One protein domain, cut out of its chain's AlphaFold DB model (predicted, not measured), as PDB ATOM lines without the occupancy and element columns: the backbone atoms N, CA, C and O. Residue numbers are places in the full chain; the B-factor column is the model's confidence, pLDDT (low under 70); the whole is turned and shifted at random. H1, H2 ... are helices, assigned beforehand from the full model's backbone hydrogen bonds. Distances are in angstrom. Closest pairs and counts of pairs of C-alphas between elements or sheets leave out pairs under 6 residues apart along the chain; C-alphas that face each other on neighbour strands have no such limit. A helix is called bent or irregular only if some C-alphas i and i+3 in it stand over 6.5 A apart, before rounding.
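Overview. This is residues 5 to 141 of the 141 residues of an uncharacterized protein of Candidatus Bathyarchaeota archaeon (UniProt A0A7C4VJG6). Four long helices stand side by side in a single flat row, H4, H3, H2, H1, with each running opposite to its neighbour, and they make a slab one helix thick. From the far end of H4, the longest helix, the chain goes on into H5, whose residues 128 to 139 stick out from the slab as a free arm with the tail to 141, while the loop of residues 78 to 92 lies at the opposite end of the slab. The printed part has 137 residues with five named helices in the order H1, H2, H3, H4, H5 and no named strand, and its class is all helix. The whole is loose, with a radius of gyration of the C-alphas of 20.9 A, and elongated, spanning 72 by 39 by 25 A; the arm of H5 adds to the length, for the body without the free stretch spans 59 by 35 by 13 A.

Along the chain. Begin with H4, residues 93 to 121: find C-alpha 93 at (-11.127, -17.484, 0.139) and go on to C-alpha 121 at (-21.360, 15.425, -16.186), 38.1 A away. Near residue 115 you will find a kink of 45 degrees, and H4 is irregular there, but only just: C-alphas 115 and 118 are 6.9 A apart. Step back to H3, residues 56 to 77, 31.3 A from first to last C-alpha, and then to H2, residues 28 to 47, 28.3 A long. H1, residues 5 to 24, opens the printed part at C-alpha 5, (-37.519, 1.243, -21.120), and is 29.1 A long. H5, residues 124 to 139, is 22.6 A long and ends at C-alpha 139, (-31.671, 39.852, -7.240).

Arrangement. Look first at H4 and H3, a helical hairpin: they touch, closest at the C-alphas of Leu 74 and Ala 94, 4.6 A apart. They run opposite ways at a shallow tilt of 7 degrees, and H4 touches H3 with residues 93 to 106 alone. Next, H3 and H2 form a helical hairpin and touch, closest at the C-alphas of Val 40 and Gly 64, 5.9 A apart; they run opposite ways at a shallow tilt of 13 degrees. H2 and H1 form the third helical hairpin and touch, closest at the C-alphas of Ala 22 and Phe 31, 5.3 A apart, opposite ways at a shallow tilt of 21 degrees. The helix packing is mostly aligned, with 3 of 3 touching pairs at a shallow tilt. H1 is apart from H3 and from H4, and H2 is apart from H4. H5 touches no helix and is apart from H4, which it follows in the chain. In H1, H2, H3 and H5 every O i to N i+4 pair is within hydrogen-bond range; in H4, 18 of 25 are. Between H2 and H3, residues 48 to 49 pair antiparallel with residues 52 to 53, a stretch too short to be named.

Size, cuts and confidence. The C-alphas farthest apart are those of Gln 82 and Gly 140, 72.6 A. The printed part has no cut and ends at residue 141, the chain's last. The links H1 to H2 and H4 to H5 are tight, H2 to H3 is short, and H3 to H4 is long, with 15 residues whose C-alphas lie 23 to 32 A from the mean of the C-alphas. In the B-factor column the mean pLDDT of the printed part is 84.9, and residues 117 to 126 and 139 to 141 are under 70.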
ATOM      1  N   ARG A   5     -37.229   1.280 -22.559       87.06
ATOM      2  CA  ARG A   5     -37.519   1.243 -21.120       87.06
ATOM      3  C   ARG A   5     -38.486   0.121 -20.759       87.06
ATOM      4  O   ARG A   5     -38.217  -0.632 -19.829       87.06
ATOM      5  N   ASP A   6     -39.583  -0.011 -21.500       90.69
ATOM      6  CA  ASP A   6     -40.573  -1.055 -21.238       90.69
ATOM      7  C   ASP A   6     -39.922  -2.426 -21.401       90.69
ATOM      8  O   ASP A   6     -40.051  -3.285 -20.534       90.69
ATOM      9  N   THR A   7     -39.137  -2.611 -22.465       92.06
ATOM     10  CA  THR A   7     -38.391  -3.853 -22.710       92.06
ATOM     11  C   THR A   7     -37.477  -4.216 -21.533       92.06
ATOM     12  O   THR A   7     -37.509  -5.361 -21.083       92.06
ATOM     13  N   LEU A   8     -36.735  -3.252 -20.973       92.06
ATOM     14  CA  LEU A   8     -35.909  -3.469 -19.778       92.06
ATOM     15  C   LEU A   8     -36.737  -3.883 -18.552       92.06
ATOM     16  O   LEU A   8     -36.313  -4.769 -17.812       92.06
ATOM     17  N   VAL A   9     -37.921  -3.294 -18.347       94.31
ATOM     18  CA  VAL A   9     -38.821  -3.670 -17.239       94.31
ATOM     19  C   VAL A   9     -39.290  -5.120 -17.376       94.31
ATOM     20  O   VAL A   9     -39.260  -5.866 -16.398       94.31
ATOM     21  N   TYR A  10     -39.674  -5.555 -18.580       95.25
ATOM     22  CA  TYR A  10     -40.075  -6.948 -18.808       95.25
ATOM     23  C   TYR A  10     -38.914  -7.930 -18.643       95.25
ATOM     24  O   TYR A  10     -39.108  -9.001 -18.069       95.25
ATOM     25  N   ILE A  11     -37.711  -7.568 -19.101       95.88
ATOM     26  CA  ILE A  11     -36.502  -8.369 -18.872       95.88
ATOM     27  C   ILE A  11     -36.242  -8.499 -17.371       95.88
ATOM     28  O   ILE A  11     -36.034  -9.609 -16.890       95.88
ATOM     29  N   LEU A  12     -36.313  -7.400 -16.617       96.00
ATOM     30  CA  LEU A  12     -36.108  -7.420 -15.171       96.00
ATOM     31  C   LEU A  12     -37.142  -8.307 -14.467       96.00
ATOM     32  O   LEU A  12     -36.776  -9.127 -13.630       96.00
ATOM     33  N   ALA A  13     -38.420  -8.198 -14.840       96.50
ATOM     34  CA  ALA A  13     -39.475  -9.052 -14.298       96.50
ATOM     35  C   ALA A  13     -39.225 -10.543 -14.596       96.50
ATOM     36  O   ALA A  13     -39.357 -11.381 -13.701       96.50
ATOM     37  N   ALA A  14     -38.808 -10.874 -15.824       97.12
ATOM     38  CA  ALA A  14     -38.452 -12.237 -16.210       97.12
ATOM     39  C   ALA A  14     -37.240 -12.758 -15.423       97.12
ATOM     40  O   ALA A  14     -37.273 -13.883 -14.926       97.12
ATOM     41  N   LEU A  15     -36.201 -11.937 -15.243       97.00
ATOM     42  CA  LEU A  15     -35.030 -12.281 -14.434       97.00
ATOM     43  C   LEU A  15     -35.416 -12.552 -12.976       97.00
ATOM     44  O   LEU A  15     -34.976 -13.552 -12.418       97.00
ATOM     45  N   CYS A  16     -36.282 -11.732 -12.379       96.31
ATOM     46  CA  CYS A  16     -36.788 -11.957 -11.022       96.31
ATOM     47  C   CYS A  16     -37.574 -13.271 -10.902       96.31
ATOM     48  O   CYS A  16     -37.381 -14.019  -9.944       96.31
ATOM     49  N   ALA A  17     -38.424 -13.593 -11.880       97.06
ATOM     50  CA  ALA A  17     -39.141 -14.869 -11.900       97.06
ATOM     51  C   ALA A  17     -38.175 -16.062 -12.023       97.06
ATOM     52  O   ALA A  17     -38.276 -17.027 -11.263       97.06
ATOM     53  N   LEU A  18     -37.195 -15.975 -12.927       97.25
ATOM     54  CA  LEU A  18     -36.159 -16.997 -13.101       97.25
ATOM     55  C   LEU A  18     -35.284 -17.152 -11.852       97.25
ATOM     56  O   LEU A  18     -34.902 -18.272 -11.522       97.25
ATOM     57  N   LEU A  19     -35.003 -16.065 -11.131       95.62
ATOM     58  CA  LEU A  19     -34.287 -16.101  -9.855       95.62
ATOM     59  C   LEU A  19     -35.042 -16.917  -8.810       95.62
ATOM     60  O   LEU A  19     -34.426 -17.744  -8.140       95.62
ATOM     61  N   MET A  20     -36.362 -16.738  -8.701       96.38
ATOM     62  CA  MET A  20     -37.174 -17.546  -7.786       96.38
ATOM     63  C   MET A  20     -37.112 -19.033  -8.149       96.38
ATOM     64  O   MET A  20     -36.909 -19.869  -7.272       96.38
ATOM     65  N   ILE A  21     -37.199 -19.368  -9.440       96.88
ATOM     66  CA  ILE A  21     -37.080 -20.753  -9.918       96.88
ATOM     67  C   ILE A  21     -35.687 -21.322  -9.607       96.88
ATOM     68  O   ILE A  21     -35.572 -22.410  -9.041       96.88
ATOM     69  N   ALA A  22     -34.621 -20.584  -9.923       94.88
ATOM     70  CA  ALA A  22     -33.247 -21.012  -9.674       94.88
ATOM     71  C   ALA A  22     -32.963 -21.207  -8.175       94.88
ATOM     72  O   ALA A  22     -32.268 -22.154  -7.802       94.88
ATOM     73  N   ALA A  23     -33.531 -20.355  -7.316       91.19
ATOM     74  CA  ALA A  23     -33.431 -20.483  -5.866       91.19
ATOM     75  C   ALA A  23     -34.139 -21.749  -5.354       91.19
ATOM     76  O   ALA A  23     -33.550 -22.501  -4.576       91.19
ATOM     77  N   LEU A  24     -35.357 -22.029  -5.833       95.25
ATOM     78  CA  LEU A  24     -36.109 -23.238  -5.470       95.25
ATOM     79  C   LEU A  24     -35.372 -24.523  -5.873       95.25
ATOM     80  O   LEU A  24     -35.321 -25.477  -5.100       95.25
ATOM     81  N   LEU A  25     -34.752 -24.526  -7.054       95.75
ATOM     82  CA  LEU A  25     -33.969 -25.656  -7.566       95.75
ATOM     83  C   LEU A  25     -32.545 -25.728  -6.990       95.75
ATOM     84  O   LEU A  25     -31.799 -26.649  -7.322       95.75
ATOM     85  N   LYS A  26     -32.156 -24.775  -6.129       90.38
ATOM     86  CA  LYS A  26     -30.804 -24.655  -5.550       90.38
ATOM     87  C   LYS A  26     -29.700 -24.568  -6.612       90.38
ATOM     88  O   LYS A  26     -28.571 -25.011  -6.405       90.38
ATOM     89  N   TRP A  27     -30.007 -23.981  -7.767       91.69
ATOM     90  CA  TRP A  27     -29.054 -23.776  -8.855       91.69
ATOM     91  C   TRP A  27     -28.236 -22.510  -8.614       91.69
ATOM     92  O   TRP A  27     -28.425 -21.492  -9.276       91.69
ATOM     93  N   TYR A  28     -27.315 -22.567  -7.654       84.62
ATOM     94  CA  TYR A  28     -26.605 -21.383  -7.156       84.62
ATOM     95  C   TYR A  28     -25.792 -20.634  -8.224       84.62
ATOM     96  O   TYR A  28     -25.746 -19.404  -8.217       84.62
ATOM     97  N   ILE A  29     -25.200 -21.349  -9.186       86.19
ATOM     98  CA  ILE A  29     -24.462 -20.726 -10.298       86.19
ATOM     99  C   ILE A  29     -25.423 -19.950 -11.208       86.19
ATOM    100  O   ILE A  29     -25.189 -18.779 -11.502       86.19
ATOM    101  N   VAL A  30     -26.535 -20.575 -11.607       90.44
ATOM    102  CA  VAL A  30     -27.562 -19.936 -12.447       90.44
ATOM    103  C   VAL A  30     -28.170 -18.740 -11.718       90.44
ATOM    104  O   VAL A  30     -28.274 -17.658 -12.289       90.44
ATOM    105  N   PHE A  31     -28.494 -18.906 -10.434       89.12
ATOM    106  CA  PHE A  31     -28.990 -17.840  -9.570       89.12
ATOM    107  C   PHE A  31     -28.039 -16.639  -9.537       89.12
ATOM    108  O   PHE A  31     -28.474 -15.495  -9.645       89.12
ATOM    109  N   SER A  32     -26.733 -16.883  -9.445       86.88
ATOM    110  CA  SER A  32     -25.731 -15.816  -9.427       86.88
ATOM    111  C   SER A  32     -25.680 -15.034 -10.731       86.88
ATOM    112  O   SER A  32     -25.708 -13.805 -10.715       86.88
ATOM    113  N   ILE A  33     -25.654 -15.737 -11.866       89.94
ATOM    114  CA  ILE A  33     -25.644 -15.104 -13.190       89.94
ATOM    115  C   ILE A  33     -26.907 -14.256 -13.363       89.94
ATOM    116  O   ILE A  33     -26.820 -13.083 -13.722       89.94
ATOM    117  N   LEU A  34     -28.074 -14.817 -13.034       93.50
ATOM    118  CA  LEU A  34     -29.348 -14.103 -13.101       93.50
ATOM    119  C   LEU A  34     -29.384 -12.885 -12.167       93.50
ATOM    120  O   LEU A  34     -29.941 -11.856 -12.544       93.50
ATOM    121  N   THR A  35     -28.763 -12.974 -10.988       90.81
ATOM    122  CA  THR A  35     -28.696 -11.876 -10.011       90.81
ATOM    123  C   THR A  35     -27.912 -10.713 -10.594       90.81
ATOM    124  O   THR A  35     -28.379  -9.574 -10.569       90.81
ATOM    125  N   VAL A  36     -26.746 -10.989 -11.179       91.19
ATOM    126  CA  VAL A  36     -25.934  -9.935 -11.786       91.19
ATOM    127  C   VAL A  36     -26.623  -9.346 -13.013       91.19
ATOM    128  O   VAL A  36     -26.670  -8.123 -13.145       91.19
ATOM    129  N   CYS A  37     -27.235 -10.176 -13.861       92.94
ATOM    130  CA  CYS A  37     -28.057  -9.691 -14.969       92.94
ATOM    131  C   CYS A  37     -29.170  -8.758 -14.475       92.94
ATOM    132  O   CYS A  37     -29.347  -7.684 -15.042       92.94
ATOM    133  N   ALA A  38     -29.870  -9.110 -13.391       93.75
ATOM    134  CA  ALA A  38     -30.939  -8.286 -12.828       93.75
ATOM    135  C   ALA A  38     -30.417  -6.938 -12.312       93.75
ATOM    136  O   ALA A  38     -31.012  -5.901 -12.609       93.75
ATOM    137  N   ILE A  39     -29.280  -6.929 -11.606       90.50
ATOM    138  CA  ILE A  39     -28.625  -5.699 -11.131       90.50
ATOM    139  C   ILE A  39     -28.230  -4.803 -12.309       90.50
ATOM    140  O   ILE A  39     -28.505  -3.603 -12.286       90.50
ATOM    141  N   VAL A  40     -27.626  -5.370 -13.358       91.00
ATOM    142  CA  VAL A  40     -27.232  -4.618 -14.558       91.00
ATOM    143  C   VAL A  40     -28.461  -4.072 -15.282       91.00
ATOM    144  O   VAL A  40     -28.488  -2.888 -15.604       91.00
ATOM    145  N   THR A  41     -29.504  -4.881 -15.500       92.31
ATOM    146  CA  THR A  41     -30.755  -4.427 -16.129       92.31
ATOM    147  C   THR A  41     -31.408  -3.302 -15.326       92.31
ATOM    148  O   THR A  41     -31.820  -2.298 -15.907       92.31
ATOM    149  N   TYR A  42     -31.455  -3.425 -13.998       90.81
ATOM    150  CA  TYR A  42     -31.967  -2.378 -13.116       90.81
ATOM    151  C   TYR A  42     -31.122  -1.097 -13.195       90.81
ATOM    152  O   TYR A  42     -31.664   0.001 -13.338       90.81
ATOM    153  N   GLY A  43     -29.794  -1.224 -13.183       87.62
ATOM    154  CA  GLY A  43     -28.880  -0.097 -13.358       87.62
ATOM    155  C   GLY A  43     -29.066   0.603 -14.705       87.62
ATOM    156  O   GLY A  43     -29.127   1.830 -14.757       87.62
ATOM    157  N   LEU A  44     -29.215  -0.160 -15.794       88.88
ATOM    158  CA  LEU A  44     -29.482   0.376 -17.131       88.88
ATOM    159  C   LEU A  44     -30.826   1.108 -17.191       88.88
ATOM    160  O   LEU A  44     -30.907   2.156 -17.826       88.88
ATOM    161  N   LEU A  45     -31.851   0.616 -16.489       88.31
ATOM    162  CA  LEU A  45     -33.137   1.304 -16.363       88.31
ATOM    163  C   LEU A  45     -32.976   2.670 -15.676       88.31
ATOM    164  O   LEU A  45     -33.569   3.650 -16.121       88.31
ATOM    165  N   GLY A  46     -32.146   2.751 -14.632       83.38
ATOM    166  CA  GLY A  46     -31.824   4.011 -13.952       83.38
ATOM    167  C   GLY A  46     -30.938   4.956 -14.776       83.38
ATOM    168  O   GLY A  46     -31.079   6.179 -14.686       83.38
ATOM    169  N   ALA A  47     -30.041   4.404 -15.597       82.62
ATOM    170  CA  ALA A  47     -29.160   5.160 -16.485       82.62
ATOM    171  C   ALA A  47     -29.860   5.642 -17.769       82.62
ATOM    172  O   ALA A  47     -29.385   6.587 -18.403       82.62
ATOM    173  N   TYR A  48     -30.972   5.014 -18.155       83.88
ATOM    174  CA  TYR A  48     -31.749   5.391 -19.328       83.88
ATOM    175  C   TYR A  48     -32.537   6.678 -19.065       83.88
ATOM    176  O   TYR A  48     -33.524   6.699 -18.324       83.88
ATOM    177  N   LYS A  49     -32.115   7.773 -19.700       75.44
ATOM    178  CA  LYS A  49     -32.799   9.072 -19.646       75.44
ATOM    179  C   LYS A  49     -32.943   9.635 -21.055       75.44
ATOM    180  O   LYS A  49     -32.003   9.606 -21.839       75.44
ATOM    181  N   LYS A  50     -34.127  10.177 -21.372       72.69
ATOM    182  CA  LYS A  50     -34.433  10.836 -22.661       72.69
ATOM    183  C   LYS A  50     -34.076   9.995 -23.906       72.69
ATOM    184  O   LYS A  50     -33.597  10.533 -24.895       72.69
ATOM    185  N   GLY A  51     -34.298   8.680 -23.865       74.31
ATOM    186  CA  GLY A  51     -34.058   7.810 -25.022       74.31
ATOM    187  C   GLY A  51     -32.617   7.319 -25.192       74.31
ATOM    188  O   GLY A  51     -32.337   6.625 -26.164       74.31
ATOM    189  N   GLN A  52     -31.699   7.661 -24.282       76.69
ATOM    190  CA  GLN A  52     -30.287   7.288 -24.384       76.69
ATOM    191  C   GLN A  52     -29.766   6.710 -23.068       76.69
ATOM    192  O   GLN A  52     -30.199   7.083 -21.975       76.69
ATOM    193  N   ILE A  53     -28.814   5.786 -23.186       79.56
ATOM    194  CA  ILE A  53     -28.023   5.289 -22.063       79.56
ATOM    195  C   ILE A  53     -26.768   6.157 -22.006       79.56
ATOM    196  O   ILE A  53     -25.985   6.173 -22.953       79.56
ATOM    197  N   GLY A  54     -26.597   6.907 -20.918       71.88
ATOM    198  CA  GLY A  54     -25.410   7.741 -20.735       71.88
ATOM    199  C   GLY A  54     -24.116   6.920 -20.573       71.88
ATOM    200  O   GLY A  54     -24.164   5.690 -20.484       71.88
ATOM    201  N   PRO A  55     -22.953   7.585 -20.436       73.00
ATOM    202  CA  PRO A  55     -21.646   6.935 -20.251       73.00
ATOM    203  C   PRO A  55     -21.618   5.923 -19.093       73.00
ATOM    204  O   PRO A  55     -20.904   4.923 -19.140       73.00
ATOM    205  N   THR A  56     -22.460   6.141 -18.080       76.19
ATOM    206  CA  THR A  56     -22.656   5.250 -16.930       76.19
ATOM    207  C   THR A  56     -23.079   3.829 -17.324       76.19
ATOM    208  O   THR A  56     -22.814   2.889 -16.577       76.19
ATOM    209  N   GLY A  57     -23.697   3.635 -18.497       80.62
ATOM    210  CA  GLY A  57     -24.078   2.312 -18.997       80.62
ATOM    211  C   GLY A  57     -22.886   1.383 -19.223       80.62
ATOM    212  O   GLY A  57     -22.953   0.211 -18.860       80.62
ATOM    213  N   LEU A  58     -21.773   1.906 -19.751       81.88
ATOM    214  CA  LEU A  58     -20.555   1.116 -19.941       81.88
ATOM    215  C   LEU A  58     -19.949   0.716 -18.591       81.88
ATOM    216  O   LEU A  58     -19.594  -0.444 -18.394       81.88
ATOM    217  N   THR A  59     -19.900   1.647 -17.636       82.81
ATOM    218  CA  THR A  59     -19.433   1.369 -16.271       82.81
ATOM    219  C   THR A  59     -20.269   0.275 -15.609       82.81
ATOM    220  O   THR A  59     -19.710  -0.638 -15.007       82.81
ATOM    221  N   LEU A  60     -21.596   0.312 -15.765       85.00
ATOM    222  CA  LEU A  60     -22.496  -0.721 -15.244       85.00
ATOM    223  C   LEU A  60     -22.234  -2.099 -15.864       85.00
ATOM    224  O   LEU A  60     -22.256  -3.095 -15.143       85.00
ATOM    225  N   LEU A  61     -21.945  -2.167 -17.168       86.31
ATOM    226  CA  LEU A  61     -21.580  -3.423 -17.831       86.31
ATOM    227  C   LEU A  61     -20.254  -3.983 -17.302       86.31
ATOM    228  O   LEU A  61     -20.167  -5.180 -17.034       86.31
ATOM    229  N   VAL A  62     -19.246  -3.129 -17.099       88.44
ATOM    230  CA  VAL A  62     -17.950  -3.539 -16.533       88.44
ATOM    231  C   VAL A  62     -18.115  -4.037 -15.097       88.44
ATOM    232  O   VAL A  62     -17.622  -5.113 -14.762       88.44
ATOM    233  N   VAL A  63     -18.853  -3.302 -14.258       89.00
ATOM    234  CA  VAL A  63     -19.152  -3.726 -12.881       89.00
ATOM    235  C   VAL A  63     -19.917  -5.049 -12.880       89.00
ATOM    236  O   VAL A  63     -19.572  -5.953 -12.121       89.00
ATOM    237  N   GLY A  64     -20.895  -5.207 -13.773       89.88
ATOM    238  CA  GLY A  64     -21.609  -6.465 -13.975       89.88
ATOM    239  C   GLY A  64     -20.675  -7.623 -14.331       89.88
ATOM    240  O   GLY A  64     -20.729  -8.672 -13.697       89.88
ATOM    241  N   ALA A  65     -19.764  -7.437 -15.286       90.06
ATOM    242  CA  ALA A  65     -18.804  -8.473 -15.665       90.06
ATOM    243  C   ALA A  65     -17.906  -8.892 -14.487       90.06
ATOM    244  O   ALA A  65     -17.729 -10.087 -14.242       90.06
ATOM    245  N   VAL A  66     -17.404  -7.924 -13.709       92.38
ATOM    246  CA  VAL A  66     -16.610  -8.195 -12.498       92.38
ATOM    247  C   VAL A  66     -17.422  -8.989 -11.475       92.38
ATOM    248  O   VAL A  66     -16.921  -9.968 -10.923       92.38
ATOM    249  N   LEU A  67     -18.684  -8.616 -11.250       91.25
ATOM    250  CA  LEU A  67     -19.557  -9.322 -10.314       91.25
ATOM    251  C   LEU A  67     -19.861 -10.755 -10.770       91.25
ATOM    252  O   LEU A  67     -19.845 -11.653  -9.932       91.25
ATOM    253  N   ILE A  68     -20.074 -11.004 -12.068       90.19
ATOM    254  CA  ILE A  68     -20.253 -12.372 -12.594       90.19
ATOM    255  C   ILE A  68     -19.032 -13.228 -12.255       90.19
ATOM    256  O   ILE A  68     -19.177 -14.313 -11.688       90.19
ATOM    257  N   VAL A  69     -17.830 -12.730 -12.555       91.56
ATOM    258  CA  VAL A  69     -16.578 -13.445 -12.265       91.56
ATOM    259  C   VAL A  69     -16.424 -13.685 -10.761       91.56
ATOM    260  O   VAL A  69     -16.075 -14.793 -10.354       91.56
ATOM    261  N   ALA A  70     -16.741 -12.689  -9.930       92.12
ATOM    262  CA  ALA A  70     -16.670 -12.800  -8.476       92.12
ATOM    263  C   ALA A  70     -17.624 -13.869  -7.928       92.12
ATOM    264  O   ALA A  70     -17.215 -14.705  -7.124       92.12
ATOM    265  N   PHE A  71     -18.877 -13.893  -8.384       89.38
ATOM    266  CA  PHE A  71     -19.835 -14.910  -7.961       89.38
ATOM    267  C   PHE A  71     -19.433 -16.316  -8.416       89.38
ATOM    268  O   PHE A  71     -19.513 -17.252  -7.620       89.38
ATOM    269  N   ILE A  72     -18.964 -16.475  -9.659       87.81
ATOM    270  CA  ILE A  72     -18.457 -17.767 -10.147       87.81
ATOM    271  C   ILE A  72     -17.302 -18.237  -9.256       87.81
ATOM    272  O   ILE A  72     -17.346 -19.350  -8.735       87.81
ATOM    273  N   ALA A  73     -16.316 -17.371  -9.007       89.94
ATOM    274  CA  ALA A  73     -15.172 -17.693  -8.161       89.94
ATOM    275  C   ALA A  73     -15.589 -18.040  -6.720       89.94
ATOM    276  O   ALA A  73     -15.074 -19.002  -6.149       89.94
ATOM    277  N   LEU A  74     -16.556 -17.313  -6.148       90.94
ATOM    278  CA  LEU A  74     -17.105 -17.593  -4.822       90.94
ATOM    279  C   LEU A  74     -17.674 -19.011  -4.743       90.94
ATOM    280  O   LEU A  74     -17.297 -19.757  -3.840       90.94
ATOM    281  N   PHE A  75     -18.533 -19.402  -5.685       86.31
ATOM    282  CA  PHE A  75     -19.156 -20.729  -5.664       86.31
ATOM    283  C   PHE A  75     -18.184 -21.851  -6.027       86.31
ATOM    284  O   PHE A  75     -18.298 -22.940  -5.473       86.31
ATOM    285  N   SER A  76     -17.195 -21.597  -6.885       85.69
ATOM    286  CA  SER A  76     -16.134 -22.572  -7.172       85.69
ATOM    287  C   SER A  76     -15.218 -22.828  -5.972       85.69
ATOM    288  O   SER A  76     -14.715 -23.940  -5.805       85.69
ATOM    289  N   LEU A  77     -14.995 -21.816  -5.130       87.62
ATOM    290  CA  LEU A  77     -14.169 -21.928  -3.924       87.62
ATOM    291  C   LEU A  77     -14.968 -22.348  -2.687       87.62
ATOM    292  O   LEU A  77     -14.371 -22.703  -1.671       87.62
ATOM    293  N   TRP A  78     -16.297 -22.303  -2.741       85.44
ATOM    294  CA  TRP A  78     -17.154 -22.669  -1.624       85.44
ATOM    295  C   TRP A  78     -17.190 -24.190  -1.435       85.44
ATOM    296  O   TRP A  78     -17.885 -24.910  -2.151       85.44
ATOM    297  N   LYS A  79     -16.458 -24.679  -0.429       83.88
ATOM    298  CA  LYS A  79     -16.444 -26.091  -0.030       83.88
ATOM    299  C   LYS A  79     -16.962 -26.227   1.404       83.88
ATOM    300  O   LYS A  79     -16.193 -26.056   2.351       83.88
ATOM    301  N   PRO A  80     -18.269 -26.482   1.596       79.44
ATOM    302  CA  PRO A  80     -18.850 -26.531   2.930       79.44
ATOM    303  C   PRO A  80     -18.229 -27.673   3.742       79.44
ATOM    304  O   PRO A  80     -18.047 -28.778   3.239       79.44
ATOM    305  N   GLY A  81     -17.901 -27.393   5.004       79.31
ATOM    306  CA  GLY A  81     -17.320 -28.375   5.926       79.31
ATOM    307  C   GLY A  81     -15.821 -28.634   5.744       79.31
ATOM    308  O   GLY A  81     -15.279 -29.490   6.436       79.31
ATOM    309  N   GLN A  82     -15.141 -27.908   4.853       81.25
ATOM    310  CA  GLN A  82     -13.689 -27.990   4.699       81.25
ATOM    311  C   GLN A  82     -13.016 -26.752   5.289       81.25
ATOM    312  O   GLN A  82     -13.453 -25.623   5.063       81.25
ATOM    313  N   LEU A  83     -11.942 -26.965   6.051       79.56
ATOM    314  CA  LEU A  83     -11.076 -25.873   6.479       79.56
ATOM    315  C   LEU A  83     -10.234 -25.405   5.284       79.56
ATOM    316  O   LEU A  83      -9.721 -26.241   4.537       79.56
ATOM    317  N   PRO A  84     -10.079 -24.088   5.085       82.56
ATOM    318  CA  PRO A  84      -9.264 -23.574   4.000       82.56
ATOM    319  C   PRO A  84      -7.786 -23.818   4.298       82.56
ATOM    320  O   PRO A  84      -7.319 -23.557   5.404       82.56
ATOM    321  N   GLU A  85      -7.025 -24.228   3.284       82.19
ATOM    322  CA  GLU A  85      -5.565 -24.366   3.398       82.19
ATOM    323  C   GLU A  85      -4.873 -23.025   3.678       82.19
ATOM    324  O   GLU A  85      -3.806 -22.978   4.288       82.19
ATOM    325  N   LYS A  86      -5.471 -21.918   3.214       87.19
ATOM    326  CA  LYS A  86      -4.960 -20.558   3.393       87.19
ATOM    327  C   LYS A  86      -6.095 -19.577   3.645       87.19
ATOM    328  O   LYS A  86      -7.131 -19.623   2.983       87.19
ATOM    329  N   LEU A  87      -5.852 -18.648   4.563       90.06
ATOM    330  CA  LEU A  87      -6.734 -17.518   4.828       90.06
ATOM    331  C   LEU A  87      -6.275 -16.295   4.034       90.06
ATOM    332  O   LEU A  87      -5.081 -16.009   3.947       90.06
ATOM    333  N   ILE A  88      -7.234 -15.549   3.496       91.06
ATOM    334  CA  ILE A  88      -7.004 -14.260   2.842       91.06
ATOM    335  C   ILE A  88      -7.488 -13.182   3.803       91.06
ATOM    336  O   ILE A  88      -8.692 -13.034   4.009       91.06
ATOM    337  N   LEU A  89      -6.547 -12.455   4.416       88.75
ATOM    338  CA  LEU A  89      -6.838 -11.403   5.400       88.75
ATOM    339  C   LEU A  89      -7.810 -11.875   6.502       88.75
ATOM    340  O   LEU A  89      -8.762 -11.182   6.846       88.75
ATOM    341  N   GLY A  90      -7.599 -13.092   7.011       87.69
ATOM    342  CA  GLY A  90      -8.416 -13.686   8.076       87.69
ATOM    343  C   GLY A  90      -9.678 -14.422   7.614       87.69
ATOM    344  O   GLY A  90     -10.327 -15.057   8.440       87.69
ATOM    345  N   PHE A  91     -10.009 -14.413   6.319       89.31
ATOM    346  CA  PHE A  91     -11.198 -15.089   5.792       89.31
ATOM    347  C   PHE A  91     -10.874 -16.320   4.945       89.31
ATOM    348  O   PHE A  91      -9.846 -16.387   4.267       89.31
ATOM    349  N   HIS A  92     -11.810 -17.273   4.919       92.44
ATOM    350  CA  HIS A  92     -11.858 -18.303   3.881       92.44
ATOM    351  C   HIS A  92     -11.889 -17.626   2.492       92.44
ATOM    352  O   HIS A  92     -12.599 -16.629   2.344       92.44
ATOM    353  N   PRO A  93     -11.198 -18.138   1.453       92.06
ATOM    354  CA  PRO A  93     -11.127 -17.484   0.139       92.06
ATOM    355  C   PRO A  93     -12.488 -17.100  -0.466       92.06
ATOM    356  O   PRO A  93     -12.670 -15.973  -0.915       92.06
ATOM    357  N   ALA A  94     -13.476 -17.999  -0.402       91.06
ATOM    358  CA  ALA A  94     -14.851 -17.706  -0.825       91.06
ATOM    359  C   ALA A  94     -15.479 -16.511  -0.070       91.06
ATOM    360  O   ALA A  94     -16.118 -15.654  -0.676       91.06
ATOM    361  N   THR A  95     -15.251 -16.409   1.244       90.94
ATOM    362  CA  THR A  95     -15.724 -15.287   2.070       90.94
ATOM    363  C   THR A  95     -14.963 -13.998   1.768       90.94
ATOM    364  O   THR A  95     -15.569 -12.933   1.727       90.94
ATOM    365  N   ALA A  96     -13.659 -14.073   1.494       93.25
ATOM    366  CA  ALA A  96     -12.877 -12.909   1.087       93.25
ATOM    367  C   ALA A  96     -13.420 -12.296  -0.216       93.25
ATOM    368  O   ALA A  96     -13.552 -11.078  -0.312       93.25
ATOM    369  N   ILE A  97     -13.810 -13.125  -1.191       94.31
ATOM    370  CA  ILE A  97     -14.451 -12.650  -2.428       94.31
ATOM    371  C   ILE A  97     -15.791 -11.975  -2.129       94.31
ATOM    372  O   ILE A  97     -16.056 -10.890  -2.647       94.31
ATOM    373  N   LEU A  98     -16.616 -12.579  -1.270       91.88
ATOM    374  CA  LEU A  98     -17.893 -11.994  -0.860       91.88
ATOM    375  C   LEU A  98     -17.703 -10.587  -0.279       91.88
ATOM    376  O   LEU A  98     -18.331  -9.635  -0.734       91.88
ATOM    377  N   VAL A  99     -16.810 -10.450   0.699       91.94
ATOM    378  CA  VAL A  99     -16.614  -9.193   1.427       91.94
ATOM    379  C   VAL A  99     -15.919  -8.153   0.550       91.94
ATOM    380  O   VAL A  99     -16.412  -7.038   0.385       91.94
ATOM    381  N   TYR A 100     -14.777  -8.495  -0.039       91.75
ATOM    382  CA  TYR A 100     -13.932  -7.503  -0.701       91.75
ATOM    383  C   TYR A 100     -14.384  -7.184  -2.124       91.75
ATOM    384  O   TYR A 100     -14.237  -6.049  -2.572       91.75
ATOM    385  N   VAL A 101     -14.951  -8.160  -2.836       92.62
ATOM    386  CA  VAL A 101     -15.353  -7.976  -4.233       92.62
ATOM    387  C   VAL A 101     -16.856  -7.780  -4.337       92.62
ATOM    388  O   VAL A 101     -17.294  -6.803  -4.917       92.62
ATOM    389  N   ILE A 102     -17.685  -8.645  -3.760       90.62
ATOM    390  CA  ILE A 102     -19.137  -8.525  -3.973       90.62
ATOM    391  C   ILE A 102     -19.722  -7.351  -3.174       90.62
ATOM    392  O   ILE A 102     -20.613  -6.667  -3.675       90.62
ATOM    393  N   TRP A 103     -19.222  -7.078  -1.964       89.69
ATOM    394  CA  TRP A 103     -19.750  -5.996  -1.122       89.69
ATOM    395  C   TRP A 103     -18.997  -4.677  -1.290       89.69
ATOM    396  O   TRP A 103     -19.620  -3.652  -1.566       89.69
ATOM    397  N   LEU A 104     -17.669  -4.674  -1.135       91.56
ATOM    398  CA  LEU A 104     -16.909  -3.418  -1.148       91.56
ATOM    399  C   LEU A 104     -16.725  -2.830  -2.550       91.56
ATOM    400  O   LEU A 104     -16.781  -1.609  -2.689       91.56
ATOM    401  N   PHE A 105     -16.536  -3.645  -3.594       90.81
ATOM    402  CA  PHE A 105     -16.284  -3.117  -4.940       90.81
ATOM    403  C   PHE A 105     -17.428  -2.225  -5.456       90.81
ATOM    404  O   PHE A 105     -17.129  -1.100  -5.861       90.81
ATOM    405  N   PRO A 106     -18.726  -2.606  -5.378       85.06
ATOM    406  CA  PRO A 106     -19.813  -1.709  -5.774       85.06
ATOM    407  C   PRO A 106     -19.816  -0.389  -4.996       85.06
ATOM    408  O   PRO A 106     -19.997   0.672  -5.592       85.06
ATOM    409  N   ILE A 107     -19.540  -0.427  -3.688       88.06
ATOM    410  CA  ILE A 107     -19.473   0.778  -2.847       88.06
ATOM    411  C   ILE A 107     -18.341   1.693  -3.321       88.06
ATOM    412  O   ILE A 107     -18.566   2.882  -3.552       88.06
ATOM    413  N   ILE A 108     -17.145   1.142  -3.528       89.69
ATOM    414  CA  ILE A 108     -15.981   1.898  -4.006       89.69
ATOM    415  C   ILE A 108     -16.274   2.503  -5.380       89.69
ATOM    416  O   ILE A 108     -16.039   3.692  -5.581       89.69
ATOM    417  N   THR A 109     -16.839   1.730  -6.311       85.19
ATOM    418  CA  THR A 109     -17.197   2.252  -7.642       85.19
ATOM    419  C   THR A 109     -18.240   3.367  -7.564       85.19
ATOM    420  O   THR A 109     -18.109   4.359  -8.276       85.19
ATOM    421  N   GLY A 110     -19.217   3.267  -6.657       82.75
ATOM    422  CA  GLY A 110     -20.194   4.325  -6.400       82.75
ATOM    423  C   GLY A 110     -19.558   5.600  -5.839       82.75
ATOM    424  O   GLY A 110     -19.881   6.696  -6.294       82.75
ATOM    425  N   VAL A 111     -18.607   5.472  -4.909       86.69
ATOM    426  CA  VAL A 111     -17.854   6.612  -4.359       86.69
ATOM    427  C   VAL A 111     -16.984   7.263  -5.434       86.69
ATOM    428  O   VAL A 111     -17.034   8.479  -5.603       86.69
ATOM    429  N   VAL A 112     -16.230   6.474  -6.205       85.56
ATOM    430  CA  VAL A 112     -15.405   6.982  -7.314       85.56
ATOM    431  C   VAL A 112     -16.278   7.689  -8.349       85.56
ATOM    432  O   VAL A 112     -15.938   8.791  -8.782       85.56
ATOM    433  N   TYR A 113     -17.428   7.111  -8.701       78.69
ATOM    434  CA  TYR A 113     -18.398   7.754  -9.582       78.69
ATOM    435  C   TYR A 113     -18.877   9.094  -9.013       78.69
ATOM    436  O   TYR A 113     -18.833  10.099  -9.714       78.69
ATOM    437  N   ALA A 114     -19.266   9.149  -7.738       81.56
ATOM    438  CA  ALA A 114     -19.739  10.382  -7.109       81.56
ATOM    439  C   ALA A 114     -18.663  11.482  -7.067       81.56
ATOM    440  O   ALA A 114     -18.964  12.650  -7.317       81.56
ATOM    441  N   LEU A 115     -17.405  11.117  -6.800       83.12
ATOM    442  CA  LEU A 115     -16.281  12.058  -6.777       83.12
ATOM    443  C   LEU A 115     -15.931  12.579  -8.179       83.12
ATOM    444  O   LEU A 115     -15.620  13.758  -8.340       83.12
ATOM    445  N   THR A 116     -16.022  11.723  -9.198       76.94
ATOM    446  CA  THR A 116     -15.728  12.069 -10.602       76.94
ATOM    447  C   THR A 116     -16.931  12.659 -11.351       76.94
ATOM    448  O   THR A 116     -16.786  13.182 -12.456       76.94
ATOM    449  N   PHE A 117     -18.125  12.649 -10.750       69.50
ATOM    450  CA  PHE A 117     -19.358  13.128 -11.375       69.50
ATOM    451  C   PHE A 117     -19.269  14.601 -11.796       69.50
ATOM    452  O   PHE A 117     -19.656  14.963 -12.907       69.50
ATOM    453  N   LYS A 118     -18.689  15.455 -10.938       58.09
ATOM    454  CA  LYS A 118     -18.497  16.882 -11.244       58.09
ATOM    455  C   LYS A 118     -17.574  17.121 -12.438       58.09
ATOM    456  O   LYS A 118     -17.797  18.078 -13.162       58.09
ATOM    457  N   SER A 119     -16.569  16.273 -12.655       60.25
ATOM    458  CA  SER A 119     -15.637  16.421 -13.779       60.25
ATOM    459  C   SER A 119     -16.178  15.872 -15.102       60.25
ATOM    460  O   SER A 119     -15.692  16.276 -16.149       60.25
ATOM    461  N   PHE A 120     -17.169  14.968 -15.075       55.50
ATOM    462  CA  PHE A 120     -17.665  14.288 -16.282       55.50
ATOM    463  C   PHE A 120     -19.068  14.701 -16.739       55.50
ATOM    464  O   PHE A 120     -19.402  14.464 -17.897       55.50
ATOM    465  N   THR A 121     -19.924  15.244 -15.866       56.22
ATOM    466  CA  THR A 121     -21.360  15.425 -16.186       56.22
ATOM    467  C   THR A 121     -21.843  16.877 -16.123       56.22
ATOM    468  O   THR A 121     -22.905  17.170 -16.656       56.22
ATOM    469  N   LEU A 122     -21.071  17.791 -15.528       55.84
ATOM    470  CA  LEU A 122     -21.339  19.233 -15.551       55.84
ATOM    471  C   LEU A 122     -20.104  19.951 -16.100       55.84
ATOM    472  O   LEU A 122     -19.152  20.168 -15.346       55.84
ATOM    473  N   PRO A 123     -20.091  20.322 -17.391       60.97
ATOM    474  CA  PRO A 123     -19.087  21.239 -17.906       60.97
ATOM    475  C   PRO A 123     -19.059  22.497 -17.019       60.97
ATOM    476  O   PRO A 123     -20.129  22.972 -16.621       60.97
ATOM    477  N   PRO A 124     -17.880  23.064 -16.697       62.84
ATOM    478  CA  PRO A 124     -17.774  24.283 -15.882       62.84
ATOM    479  C   PRO A 124     -18.685  25.417 -16.383       62.84
ATOM    480  O   PRO A 124     -19.220  26.201 -15.602       62.84
ATOM    481  N   GLU A 125     -18.906  25.441 -17.696       68.31
ATOM    482  CA  GLU A 125     -19.764  26.363 -18.433       68.31
ATOM    483  C   GLU A 125     -21.252  26.244 -18.052       68.31
ATOM    484  O   GLU A 125     -21.903  27.257 -17.789       68.31
ATOM    485  N   GLU A 126     -21.798  25.024 -17.958       69.69
ATOM    486  CA  GLU A 126     -23.196  24.798 -17.554       69.69
ATOM    487  C   GLU A 126     -23.405  25.097 -16.065       69.69
ATOM    488  O   GLU A 126     -24.448  25.619 -15.663       69.69
ATOM    489  N   PHE A 127     -22.393  24.828 -15.237       72.62
ATOM    490  CA  PHE A 127     -22.445  25.142 -13.812       72.62
ATOM    491  C   PHE A 127     -22.510  26.658 -13.564       72.62
ATOM    492  O   PHE A 127     -23.321  27.120 -12.754       72.62
ATOM    493  N   GLU A 128     -21.718  27.449 -14.293       77.56
ATOM    494  CA  GLU A 128     -21.774  28.915 -14.220       77.56
ATOM    495  C   GLU A 128     -23.088  29.480 -14.789       77.56
ATOM    496  O   GLU A 128     -23.623  30.449 -14.246       77.56
ATOM    497  N   GLN A 129     -23.691  28.851 -15.806       77.44
ATOM    498  CA  GLN A 129     -25.031  29.240 -16.273       77.44
ATOM    499  C   GLN A 129     -26.107  29.027 -15.199       77.44
ATOM    500  O   GLN A 129     -26.890  29.942 -14.934       77.44
ATOM    501  N   ILE A 130     -26.123  27.869 -14.530       80.31
ATOM    502  CA  ILE A 130     -27.075  27.583 -13.441       80.31
ATOM    503  C   ILE A 130     -26.885  28.573 -12.284       80.31
ATOM    504  O   ILE A 130     -27.856  29.116 -11.753       80.31
ATOM    505  N   LYS A 131     -25.631  28.858 -11.926       81.19
ATOM    506  CA  LYS A 131     -25.278  29.819 -10.876       81.19
ATOM    507  C   LYS A 131     -25.729  31.242 -11.217       81.19
ATOM    508  O   LYS A 131     -26.278  31.925 -10.354       81.19
ATOM    509  N   ASN A 132     -25.576  31.673 -12.469       84.81
ATOM    510  CA  ASN A 132     -26.040  32.983 -12.934       84.81
ATOM    511  C   ASN A 132     -27.572  33.097 -12.965       84.81
ATOM    512  O   ASN A 132     -28.110  34.150 -12.617       84.81
ATOM    513  N   ILE A 133     -28.285  32.025 -13.325       84.56
ATOM    514  CA  ILE A 133     -29.757  31.979 -13.272       84.56
ATOM    515  C   ILE A 133     -30.244  32.083 -11.821       84.56
ATOM    516  O   ILE A 133     -31.127  32.890 -11.526       84.56
ATOM    517  N   ALA A 134     -29.631  31.330 -10.903       82.38
ATOM    518  CA  ALA A 134     -29.958  31.385  -9.479       82.38
ATOM    519  C   ALA A 134     -29.688  32.774  -8.875       82.38
ATOM    520  O   ALA A 134     -30.482  33.275  -8.078       82.38
ATOM    521  N   LYS A 135     -28.596  33.430  -9.290       83.81
ATOM    522  CA  LYS A 135     -28.251  34.781  -8.837       83.81
ATOM    523  C   LYS A 135     -29.261  35.828  -9.323       83.81
ATOM    524  O   LYS A 135     -29.758  36.602  -8.512       83.81
ATOM    525  N   LYS A 136     -29.659  35.777 -10.601       79.50
ATOM    526  CA  LYS A 136     -30.705  36.659 -11.156       79.50
ATOM    527  C   LYS A 136     -32.071  36.477 -10.489       79.50
ATOM    528  O   LYS A 136     -32.797  37.453 -10.341       79.50
ATOM    529  N   GLN A 137     -32.435  35.260 -10.076       77.75
ATOM    530  CA  GLN A 137     -33.687  35.023  -9.343       77.75
ATOM    531  C   GLN A 137     -33.677  35.584  -7.915       77.75
ATOM    532  O   GLN A 137     -34.737  35.947  -7.413       77.75
ATOM    533  N   ASN A 138     -32.508  35.667  -7.273       73.25
ATOM    534  CA  ASN A 138     -32.368  36.269  -5.945       73.25
ATOM    535  C   ASN A 138     -32.258  37.799  -5.981       73.25
ATOM    536  O   ASN A 138     -32.645  38.435  -5.015       73.25
ATOM    537  N   GLU A 139     -31.748  38.388  -7.067       68.38
ATOM    538  CA  GLU A 139     -31.671  39.852  -7.240       68.38
ATOM    539  C   GLU A 139     -32.997  40.471  -7.733       68.38
ATOM    540  O   GLU A 139     -33.181  41.681  -7.656       68.38
ATOM    541  N   GLY A 140     -33.923  39.651  -8.247       59.62
ATOM    542  CA  GLY A 140     -35.266  40.065  -8.680       59.62
ATOM    543  C   GLY A 140     -36.369  39.918  -7.621       59.62
ATOM    544  O   GLY A 140     -37.545  40.049  -7.964       59.62
ATOM    545  N   ARG A 141     -36.010  39.603  -6.373       49.94
ATOM    546  CA  ARG A 141     -36.879  39.579  -5.184       49.94
ATOM    547  C   ARG A 141     -36.433  40.657  -4.209       49.94
ATOM    548  O   ARG A 141     -37.330  41.189  -3.523       49.94
TER     549      ARG A 141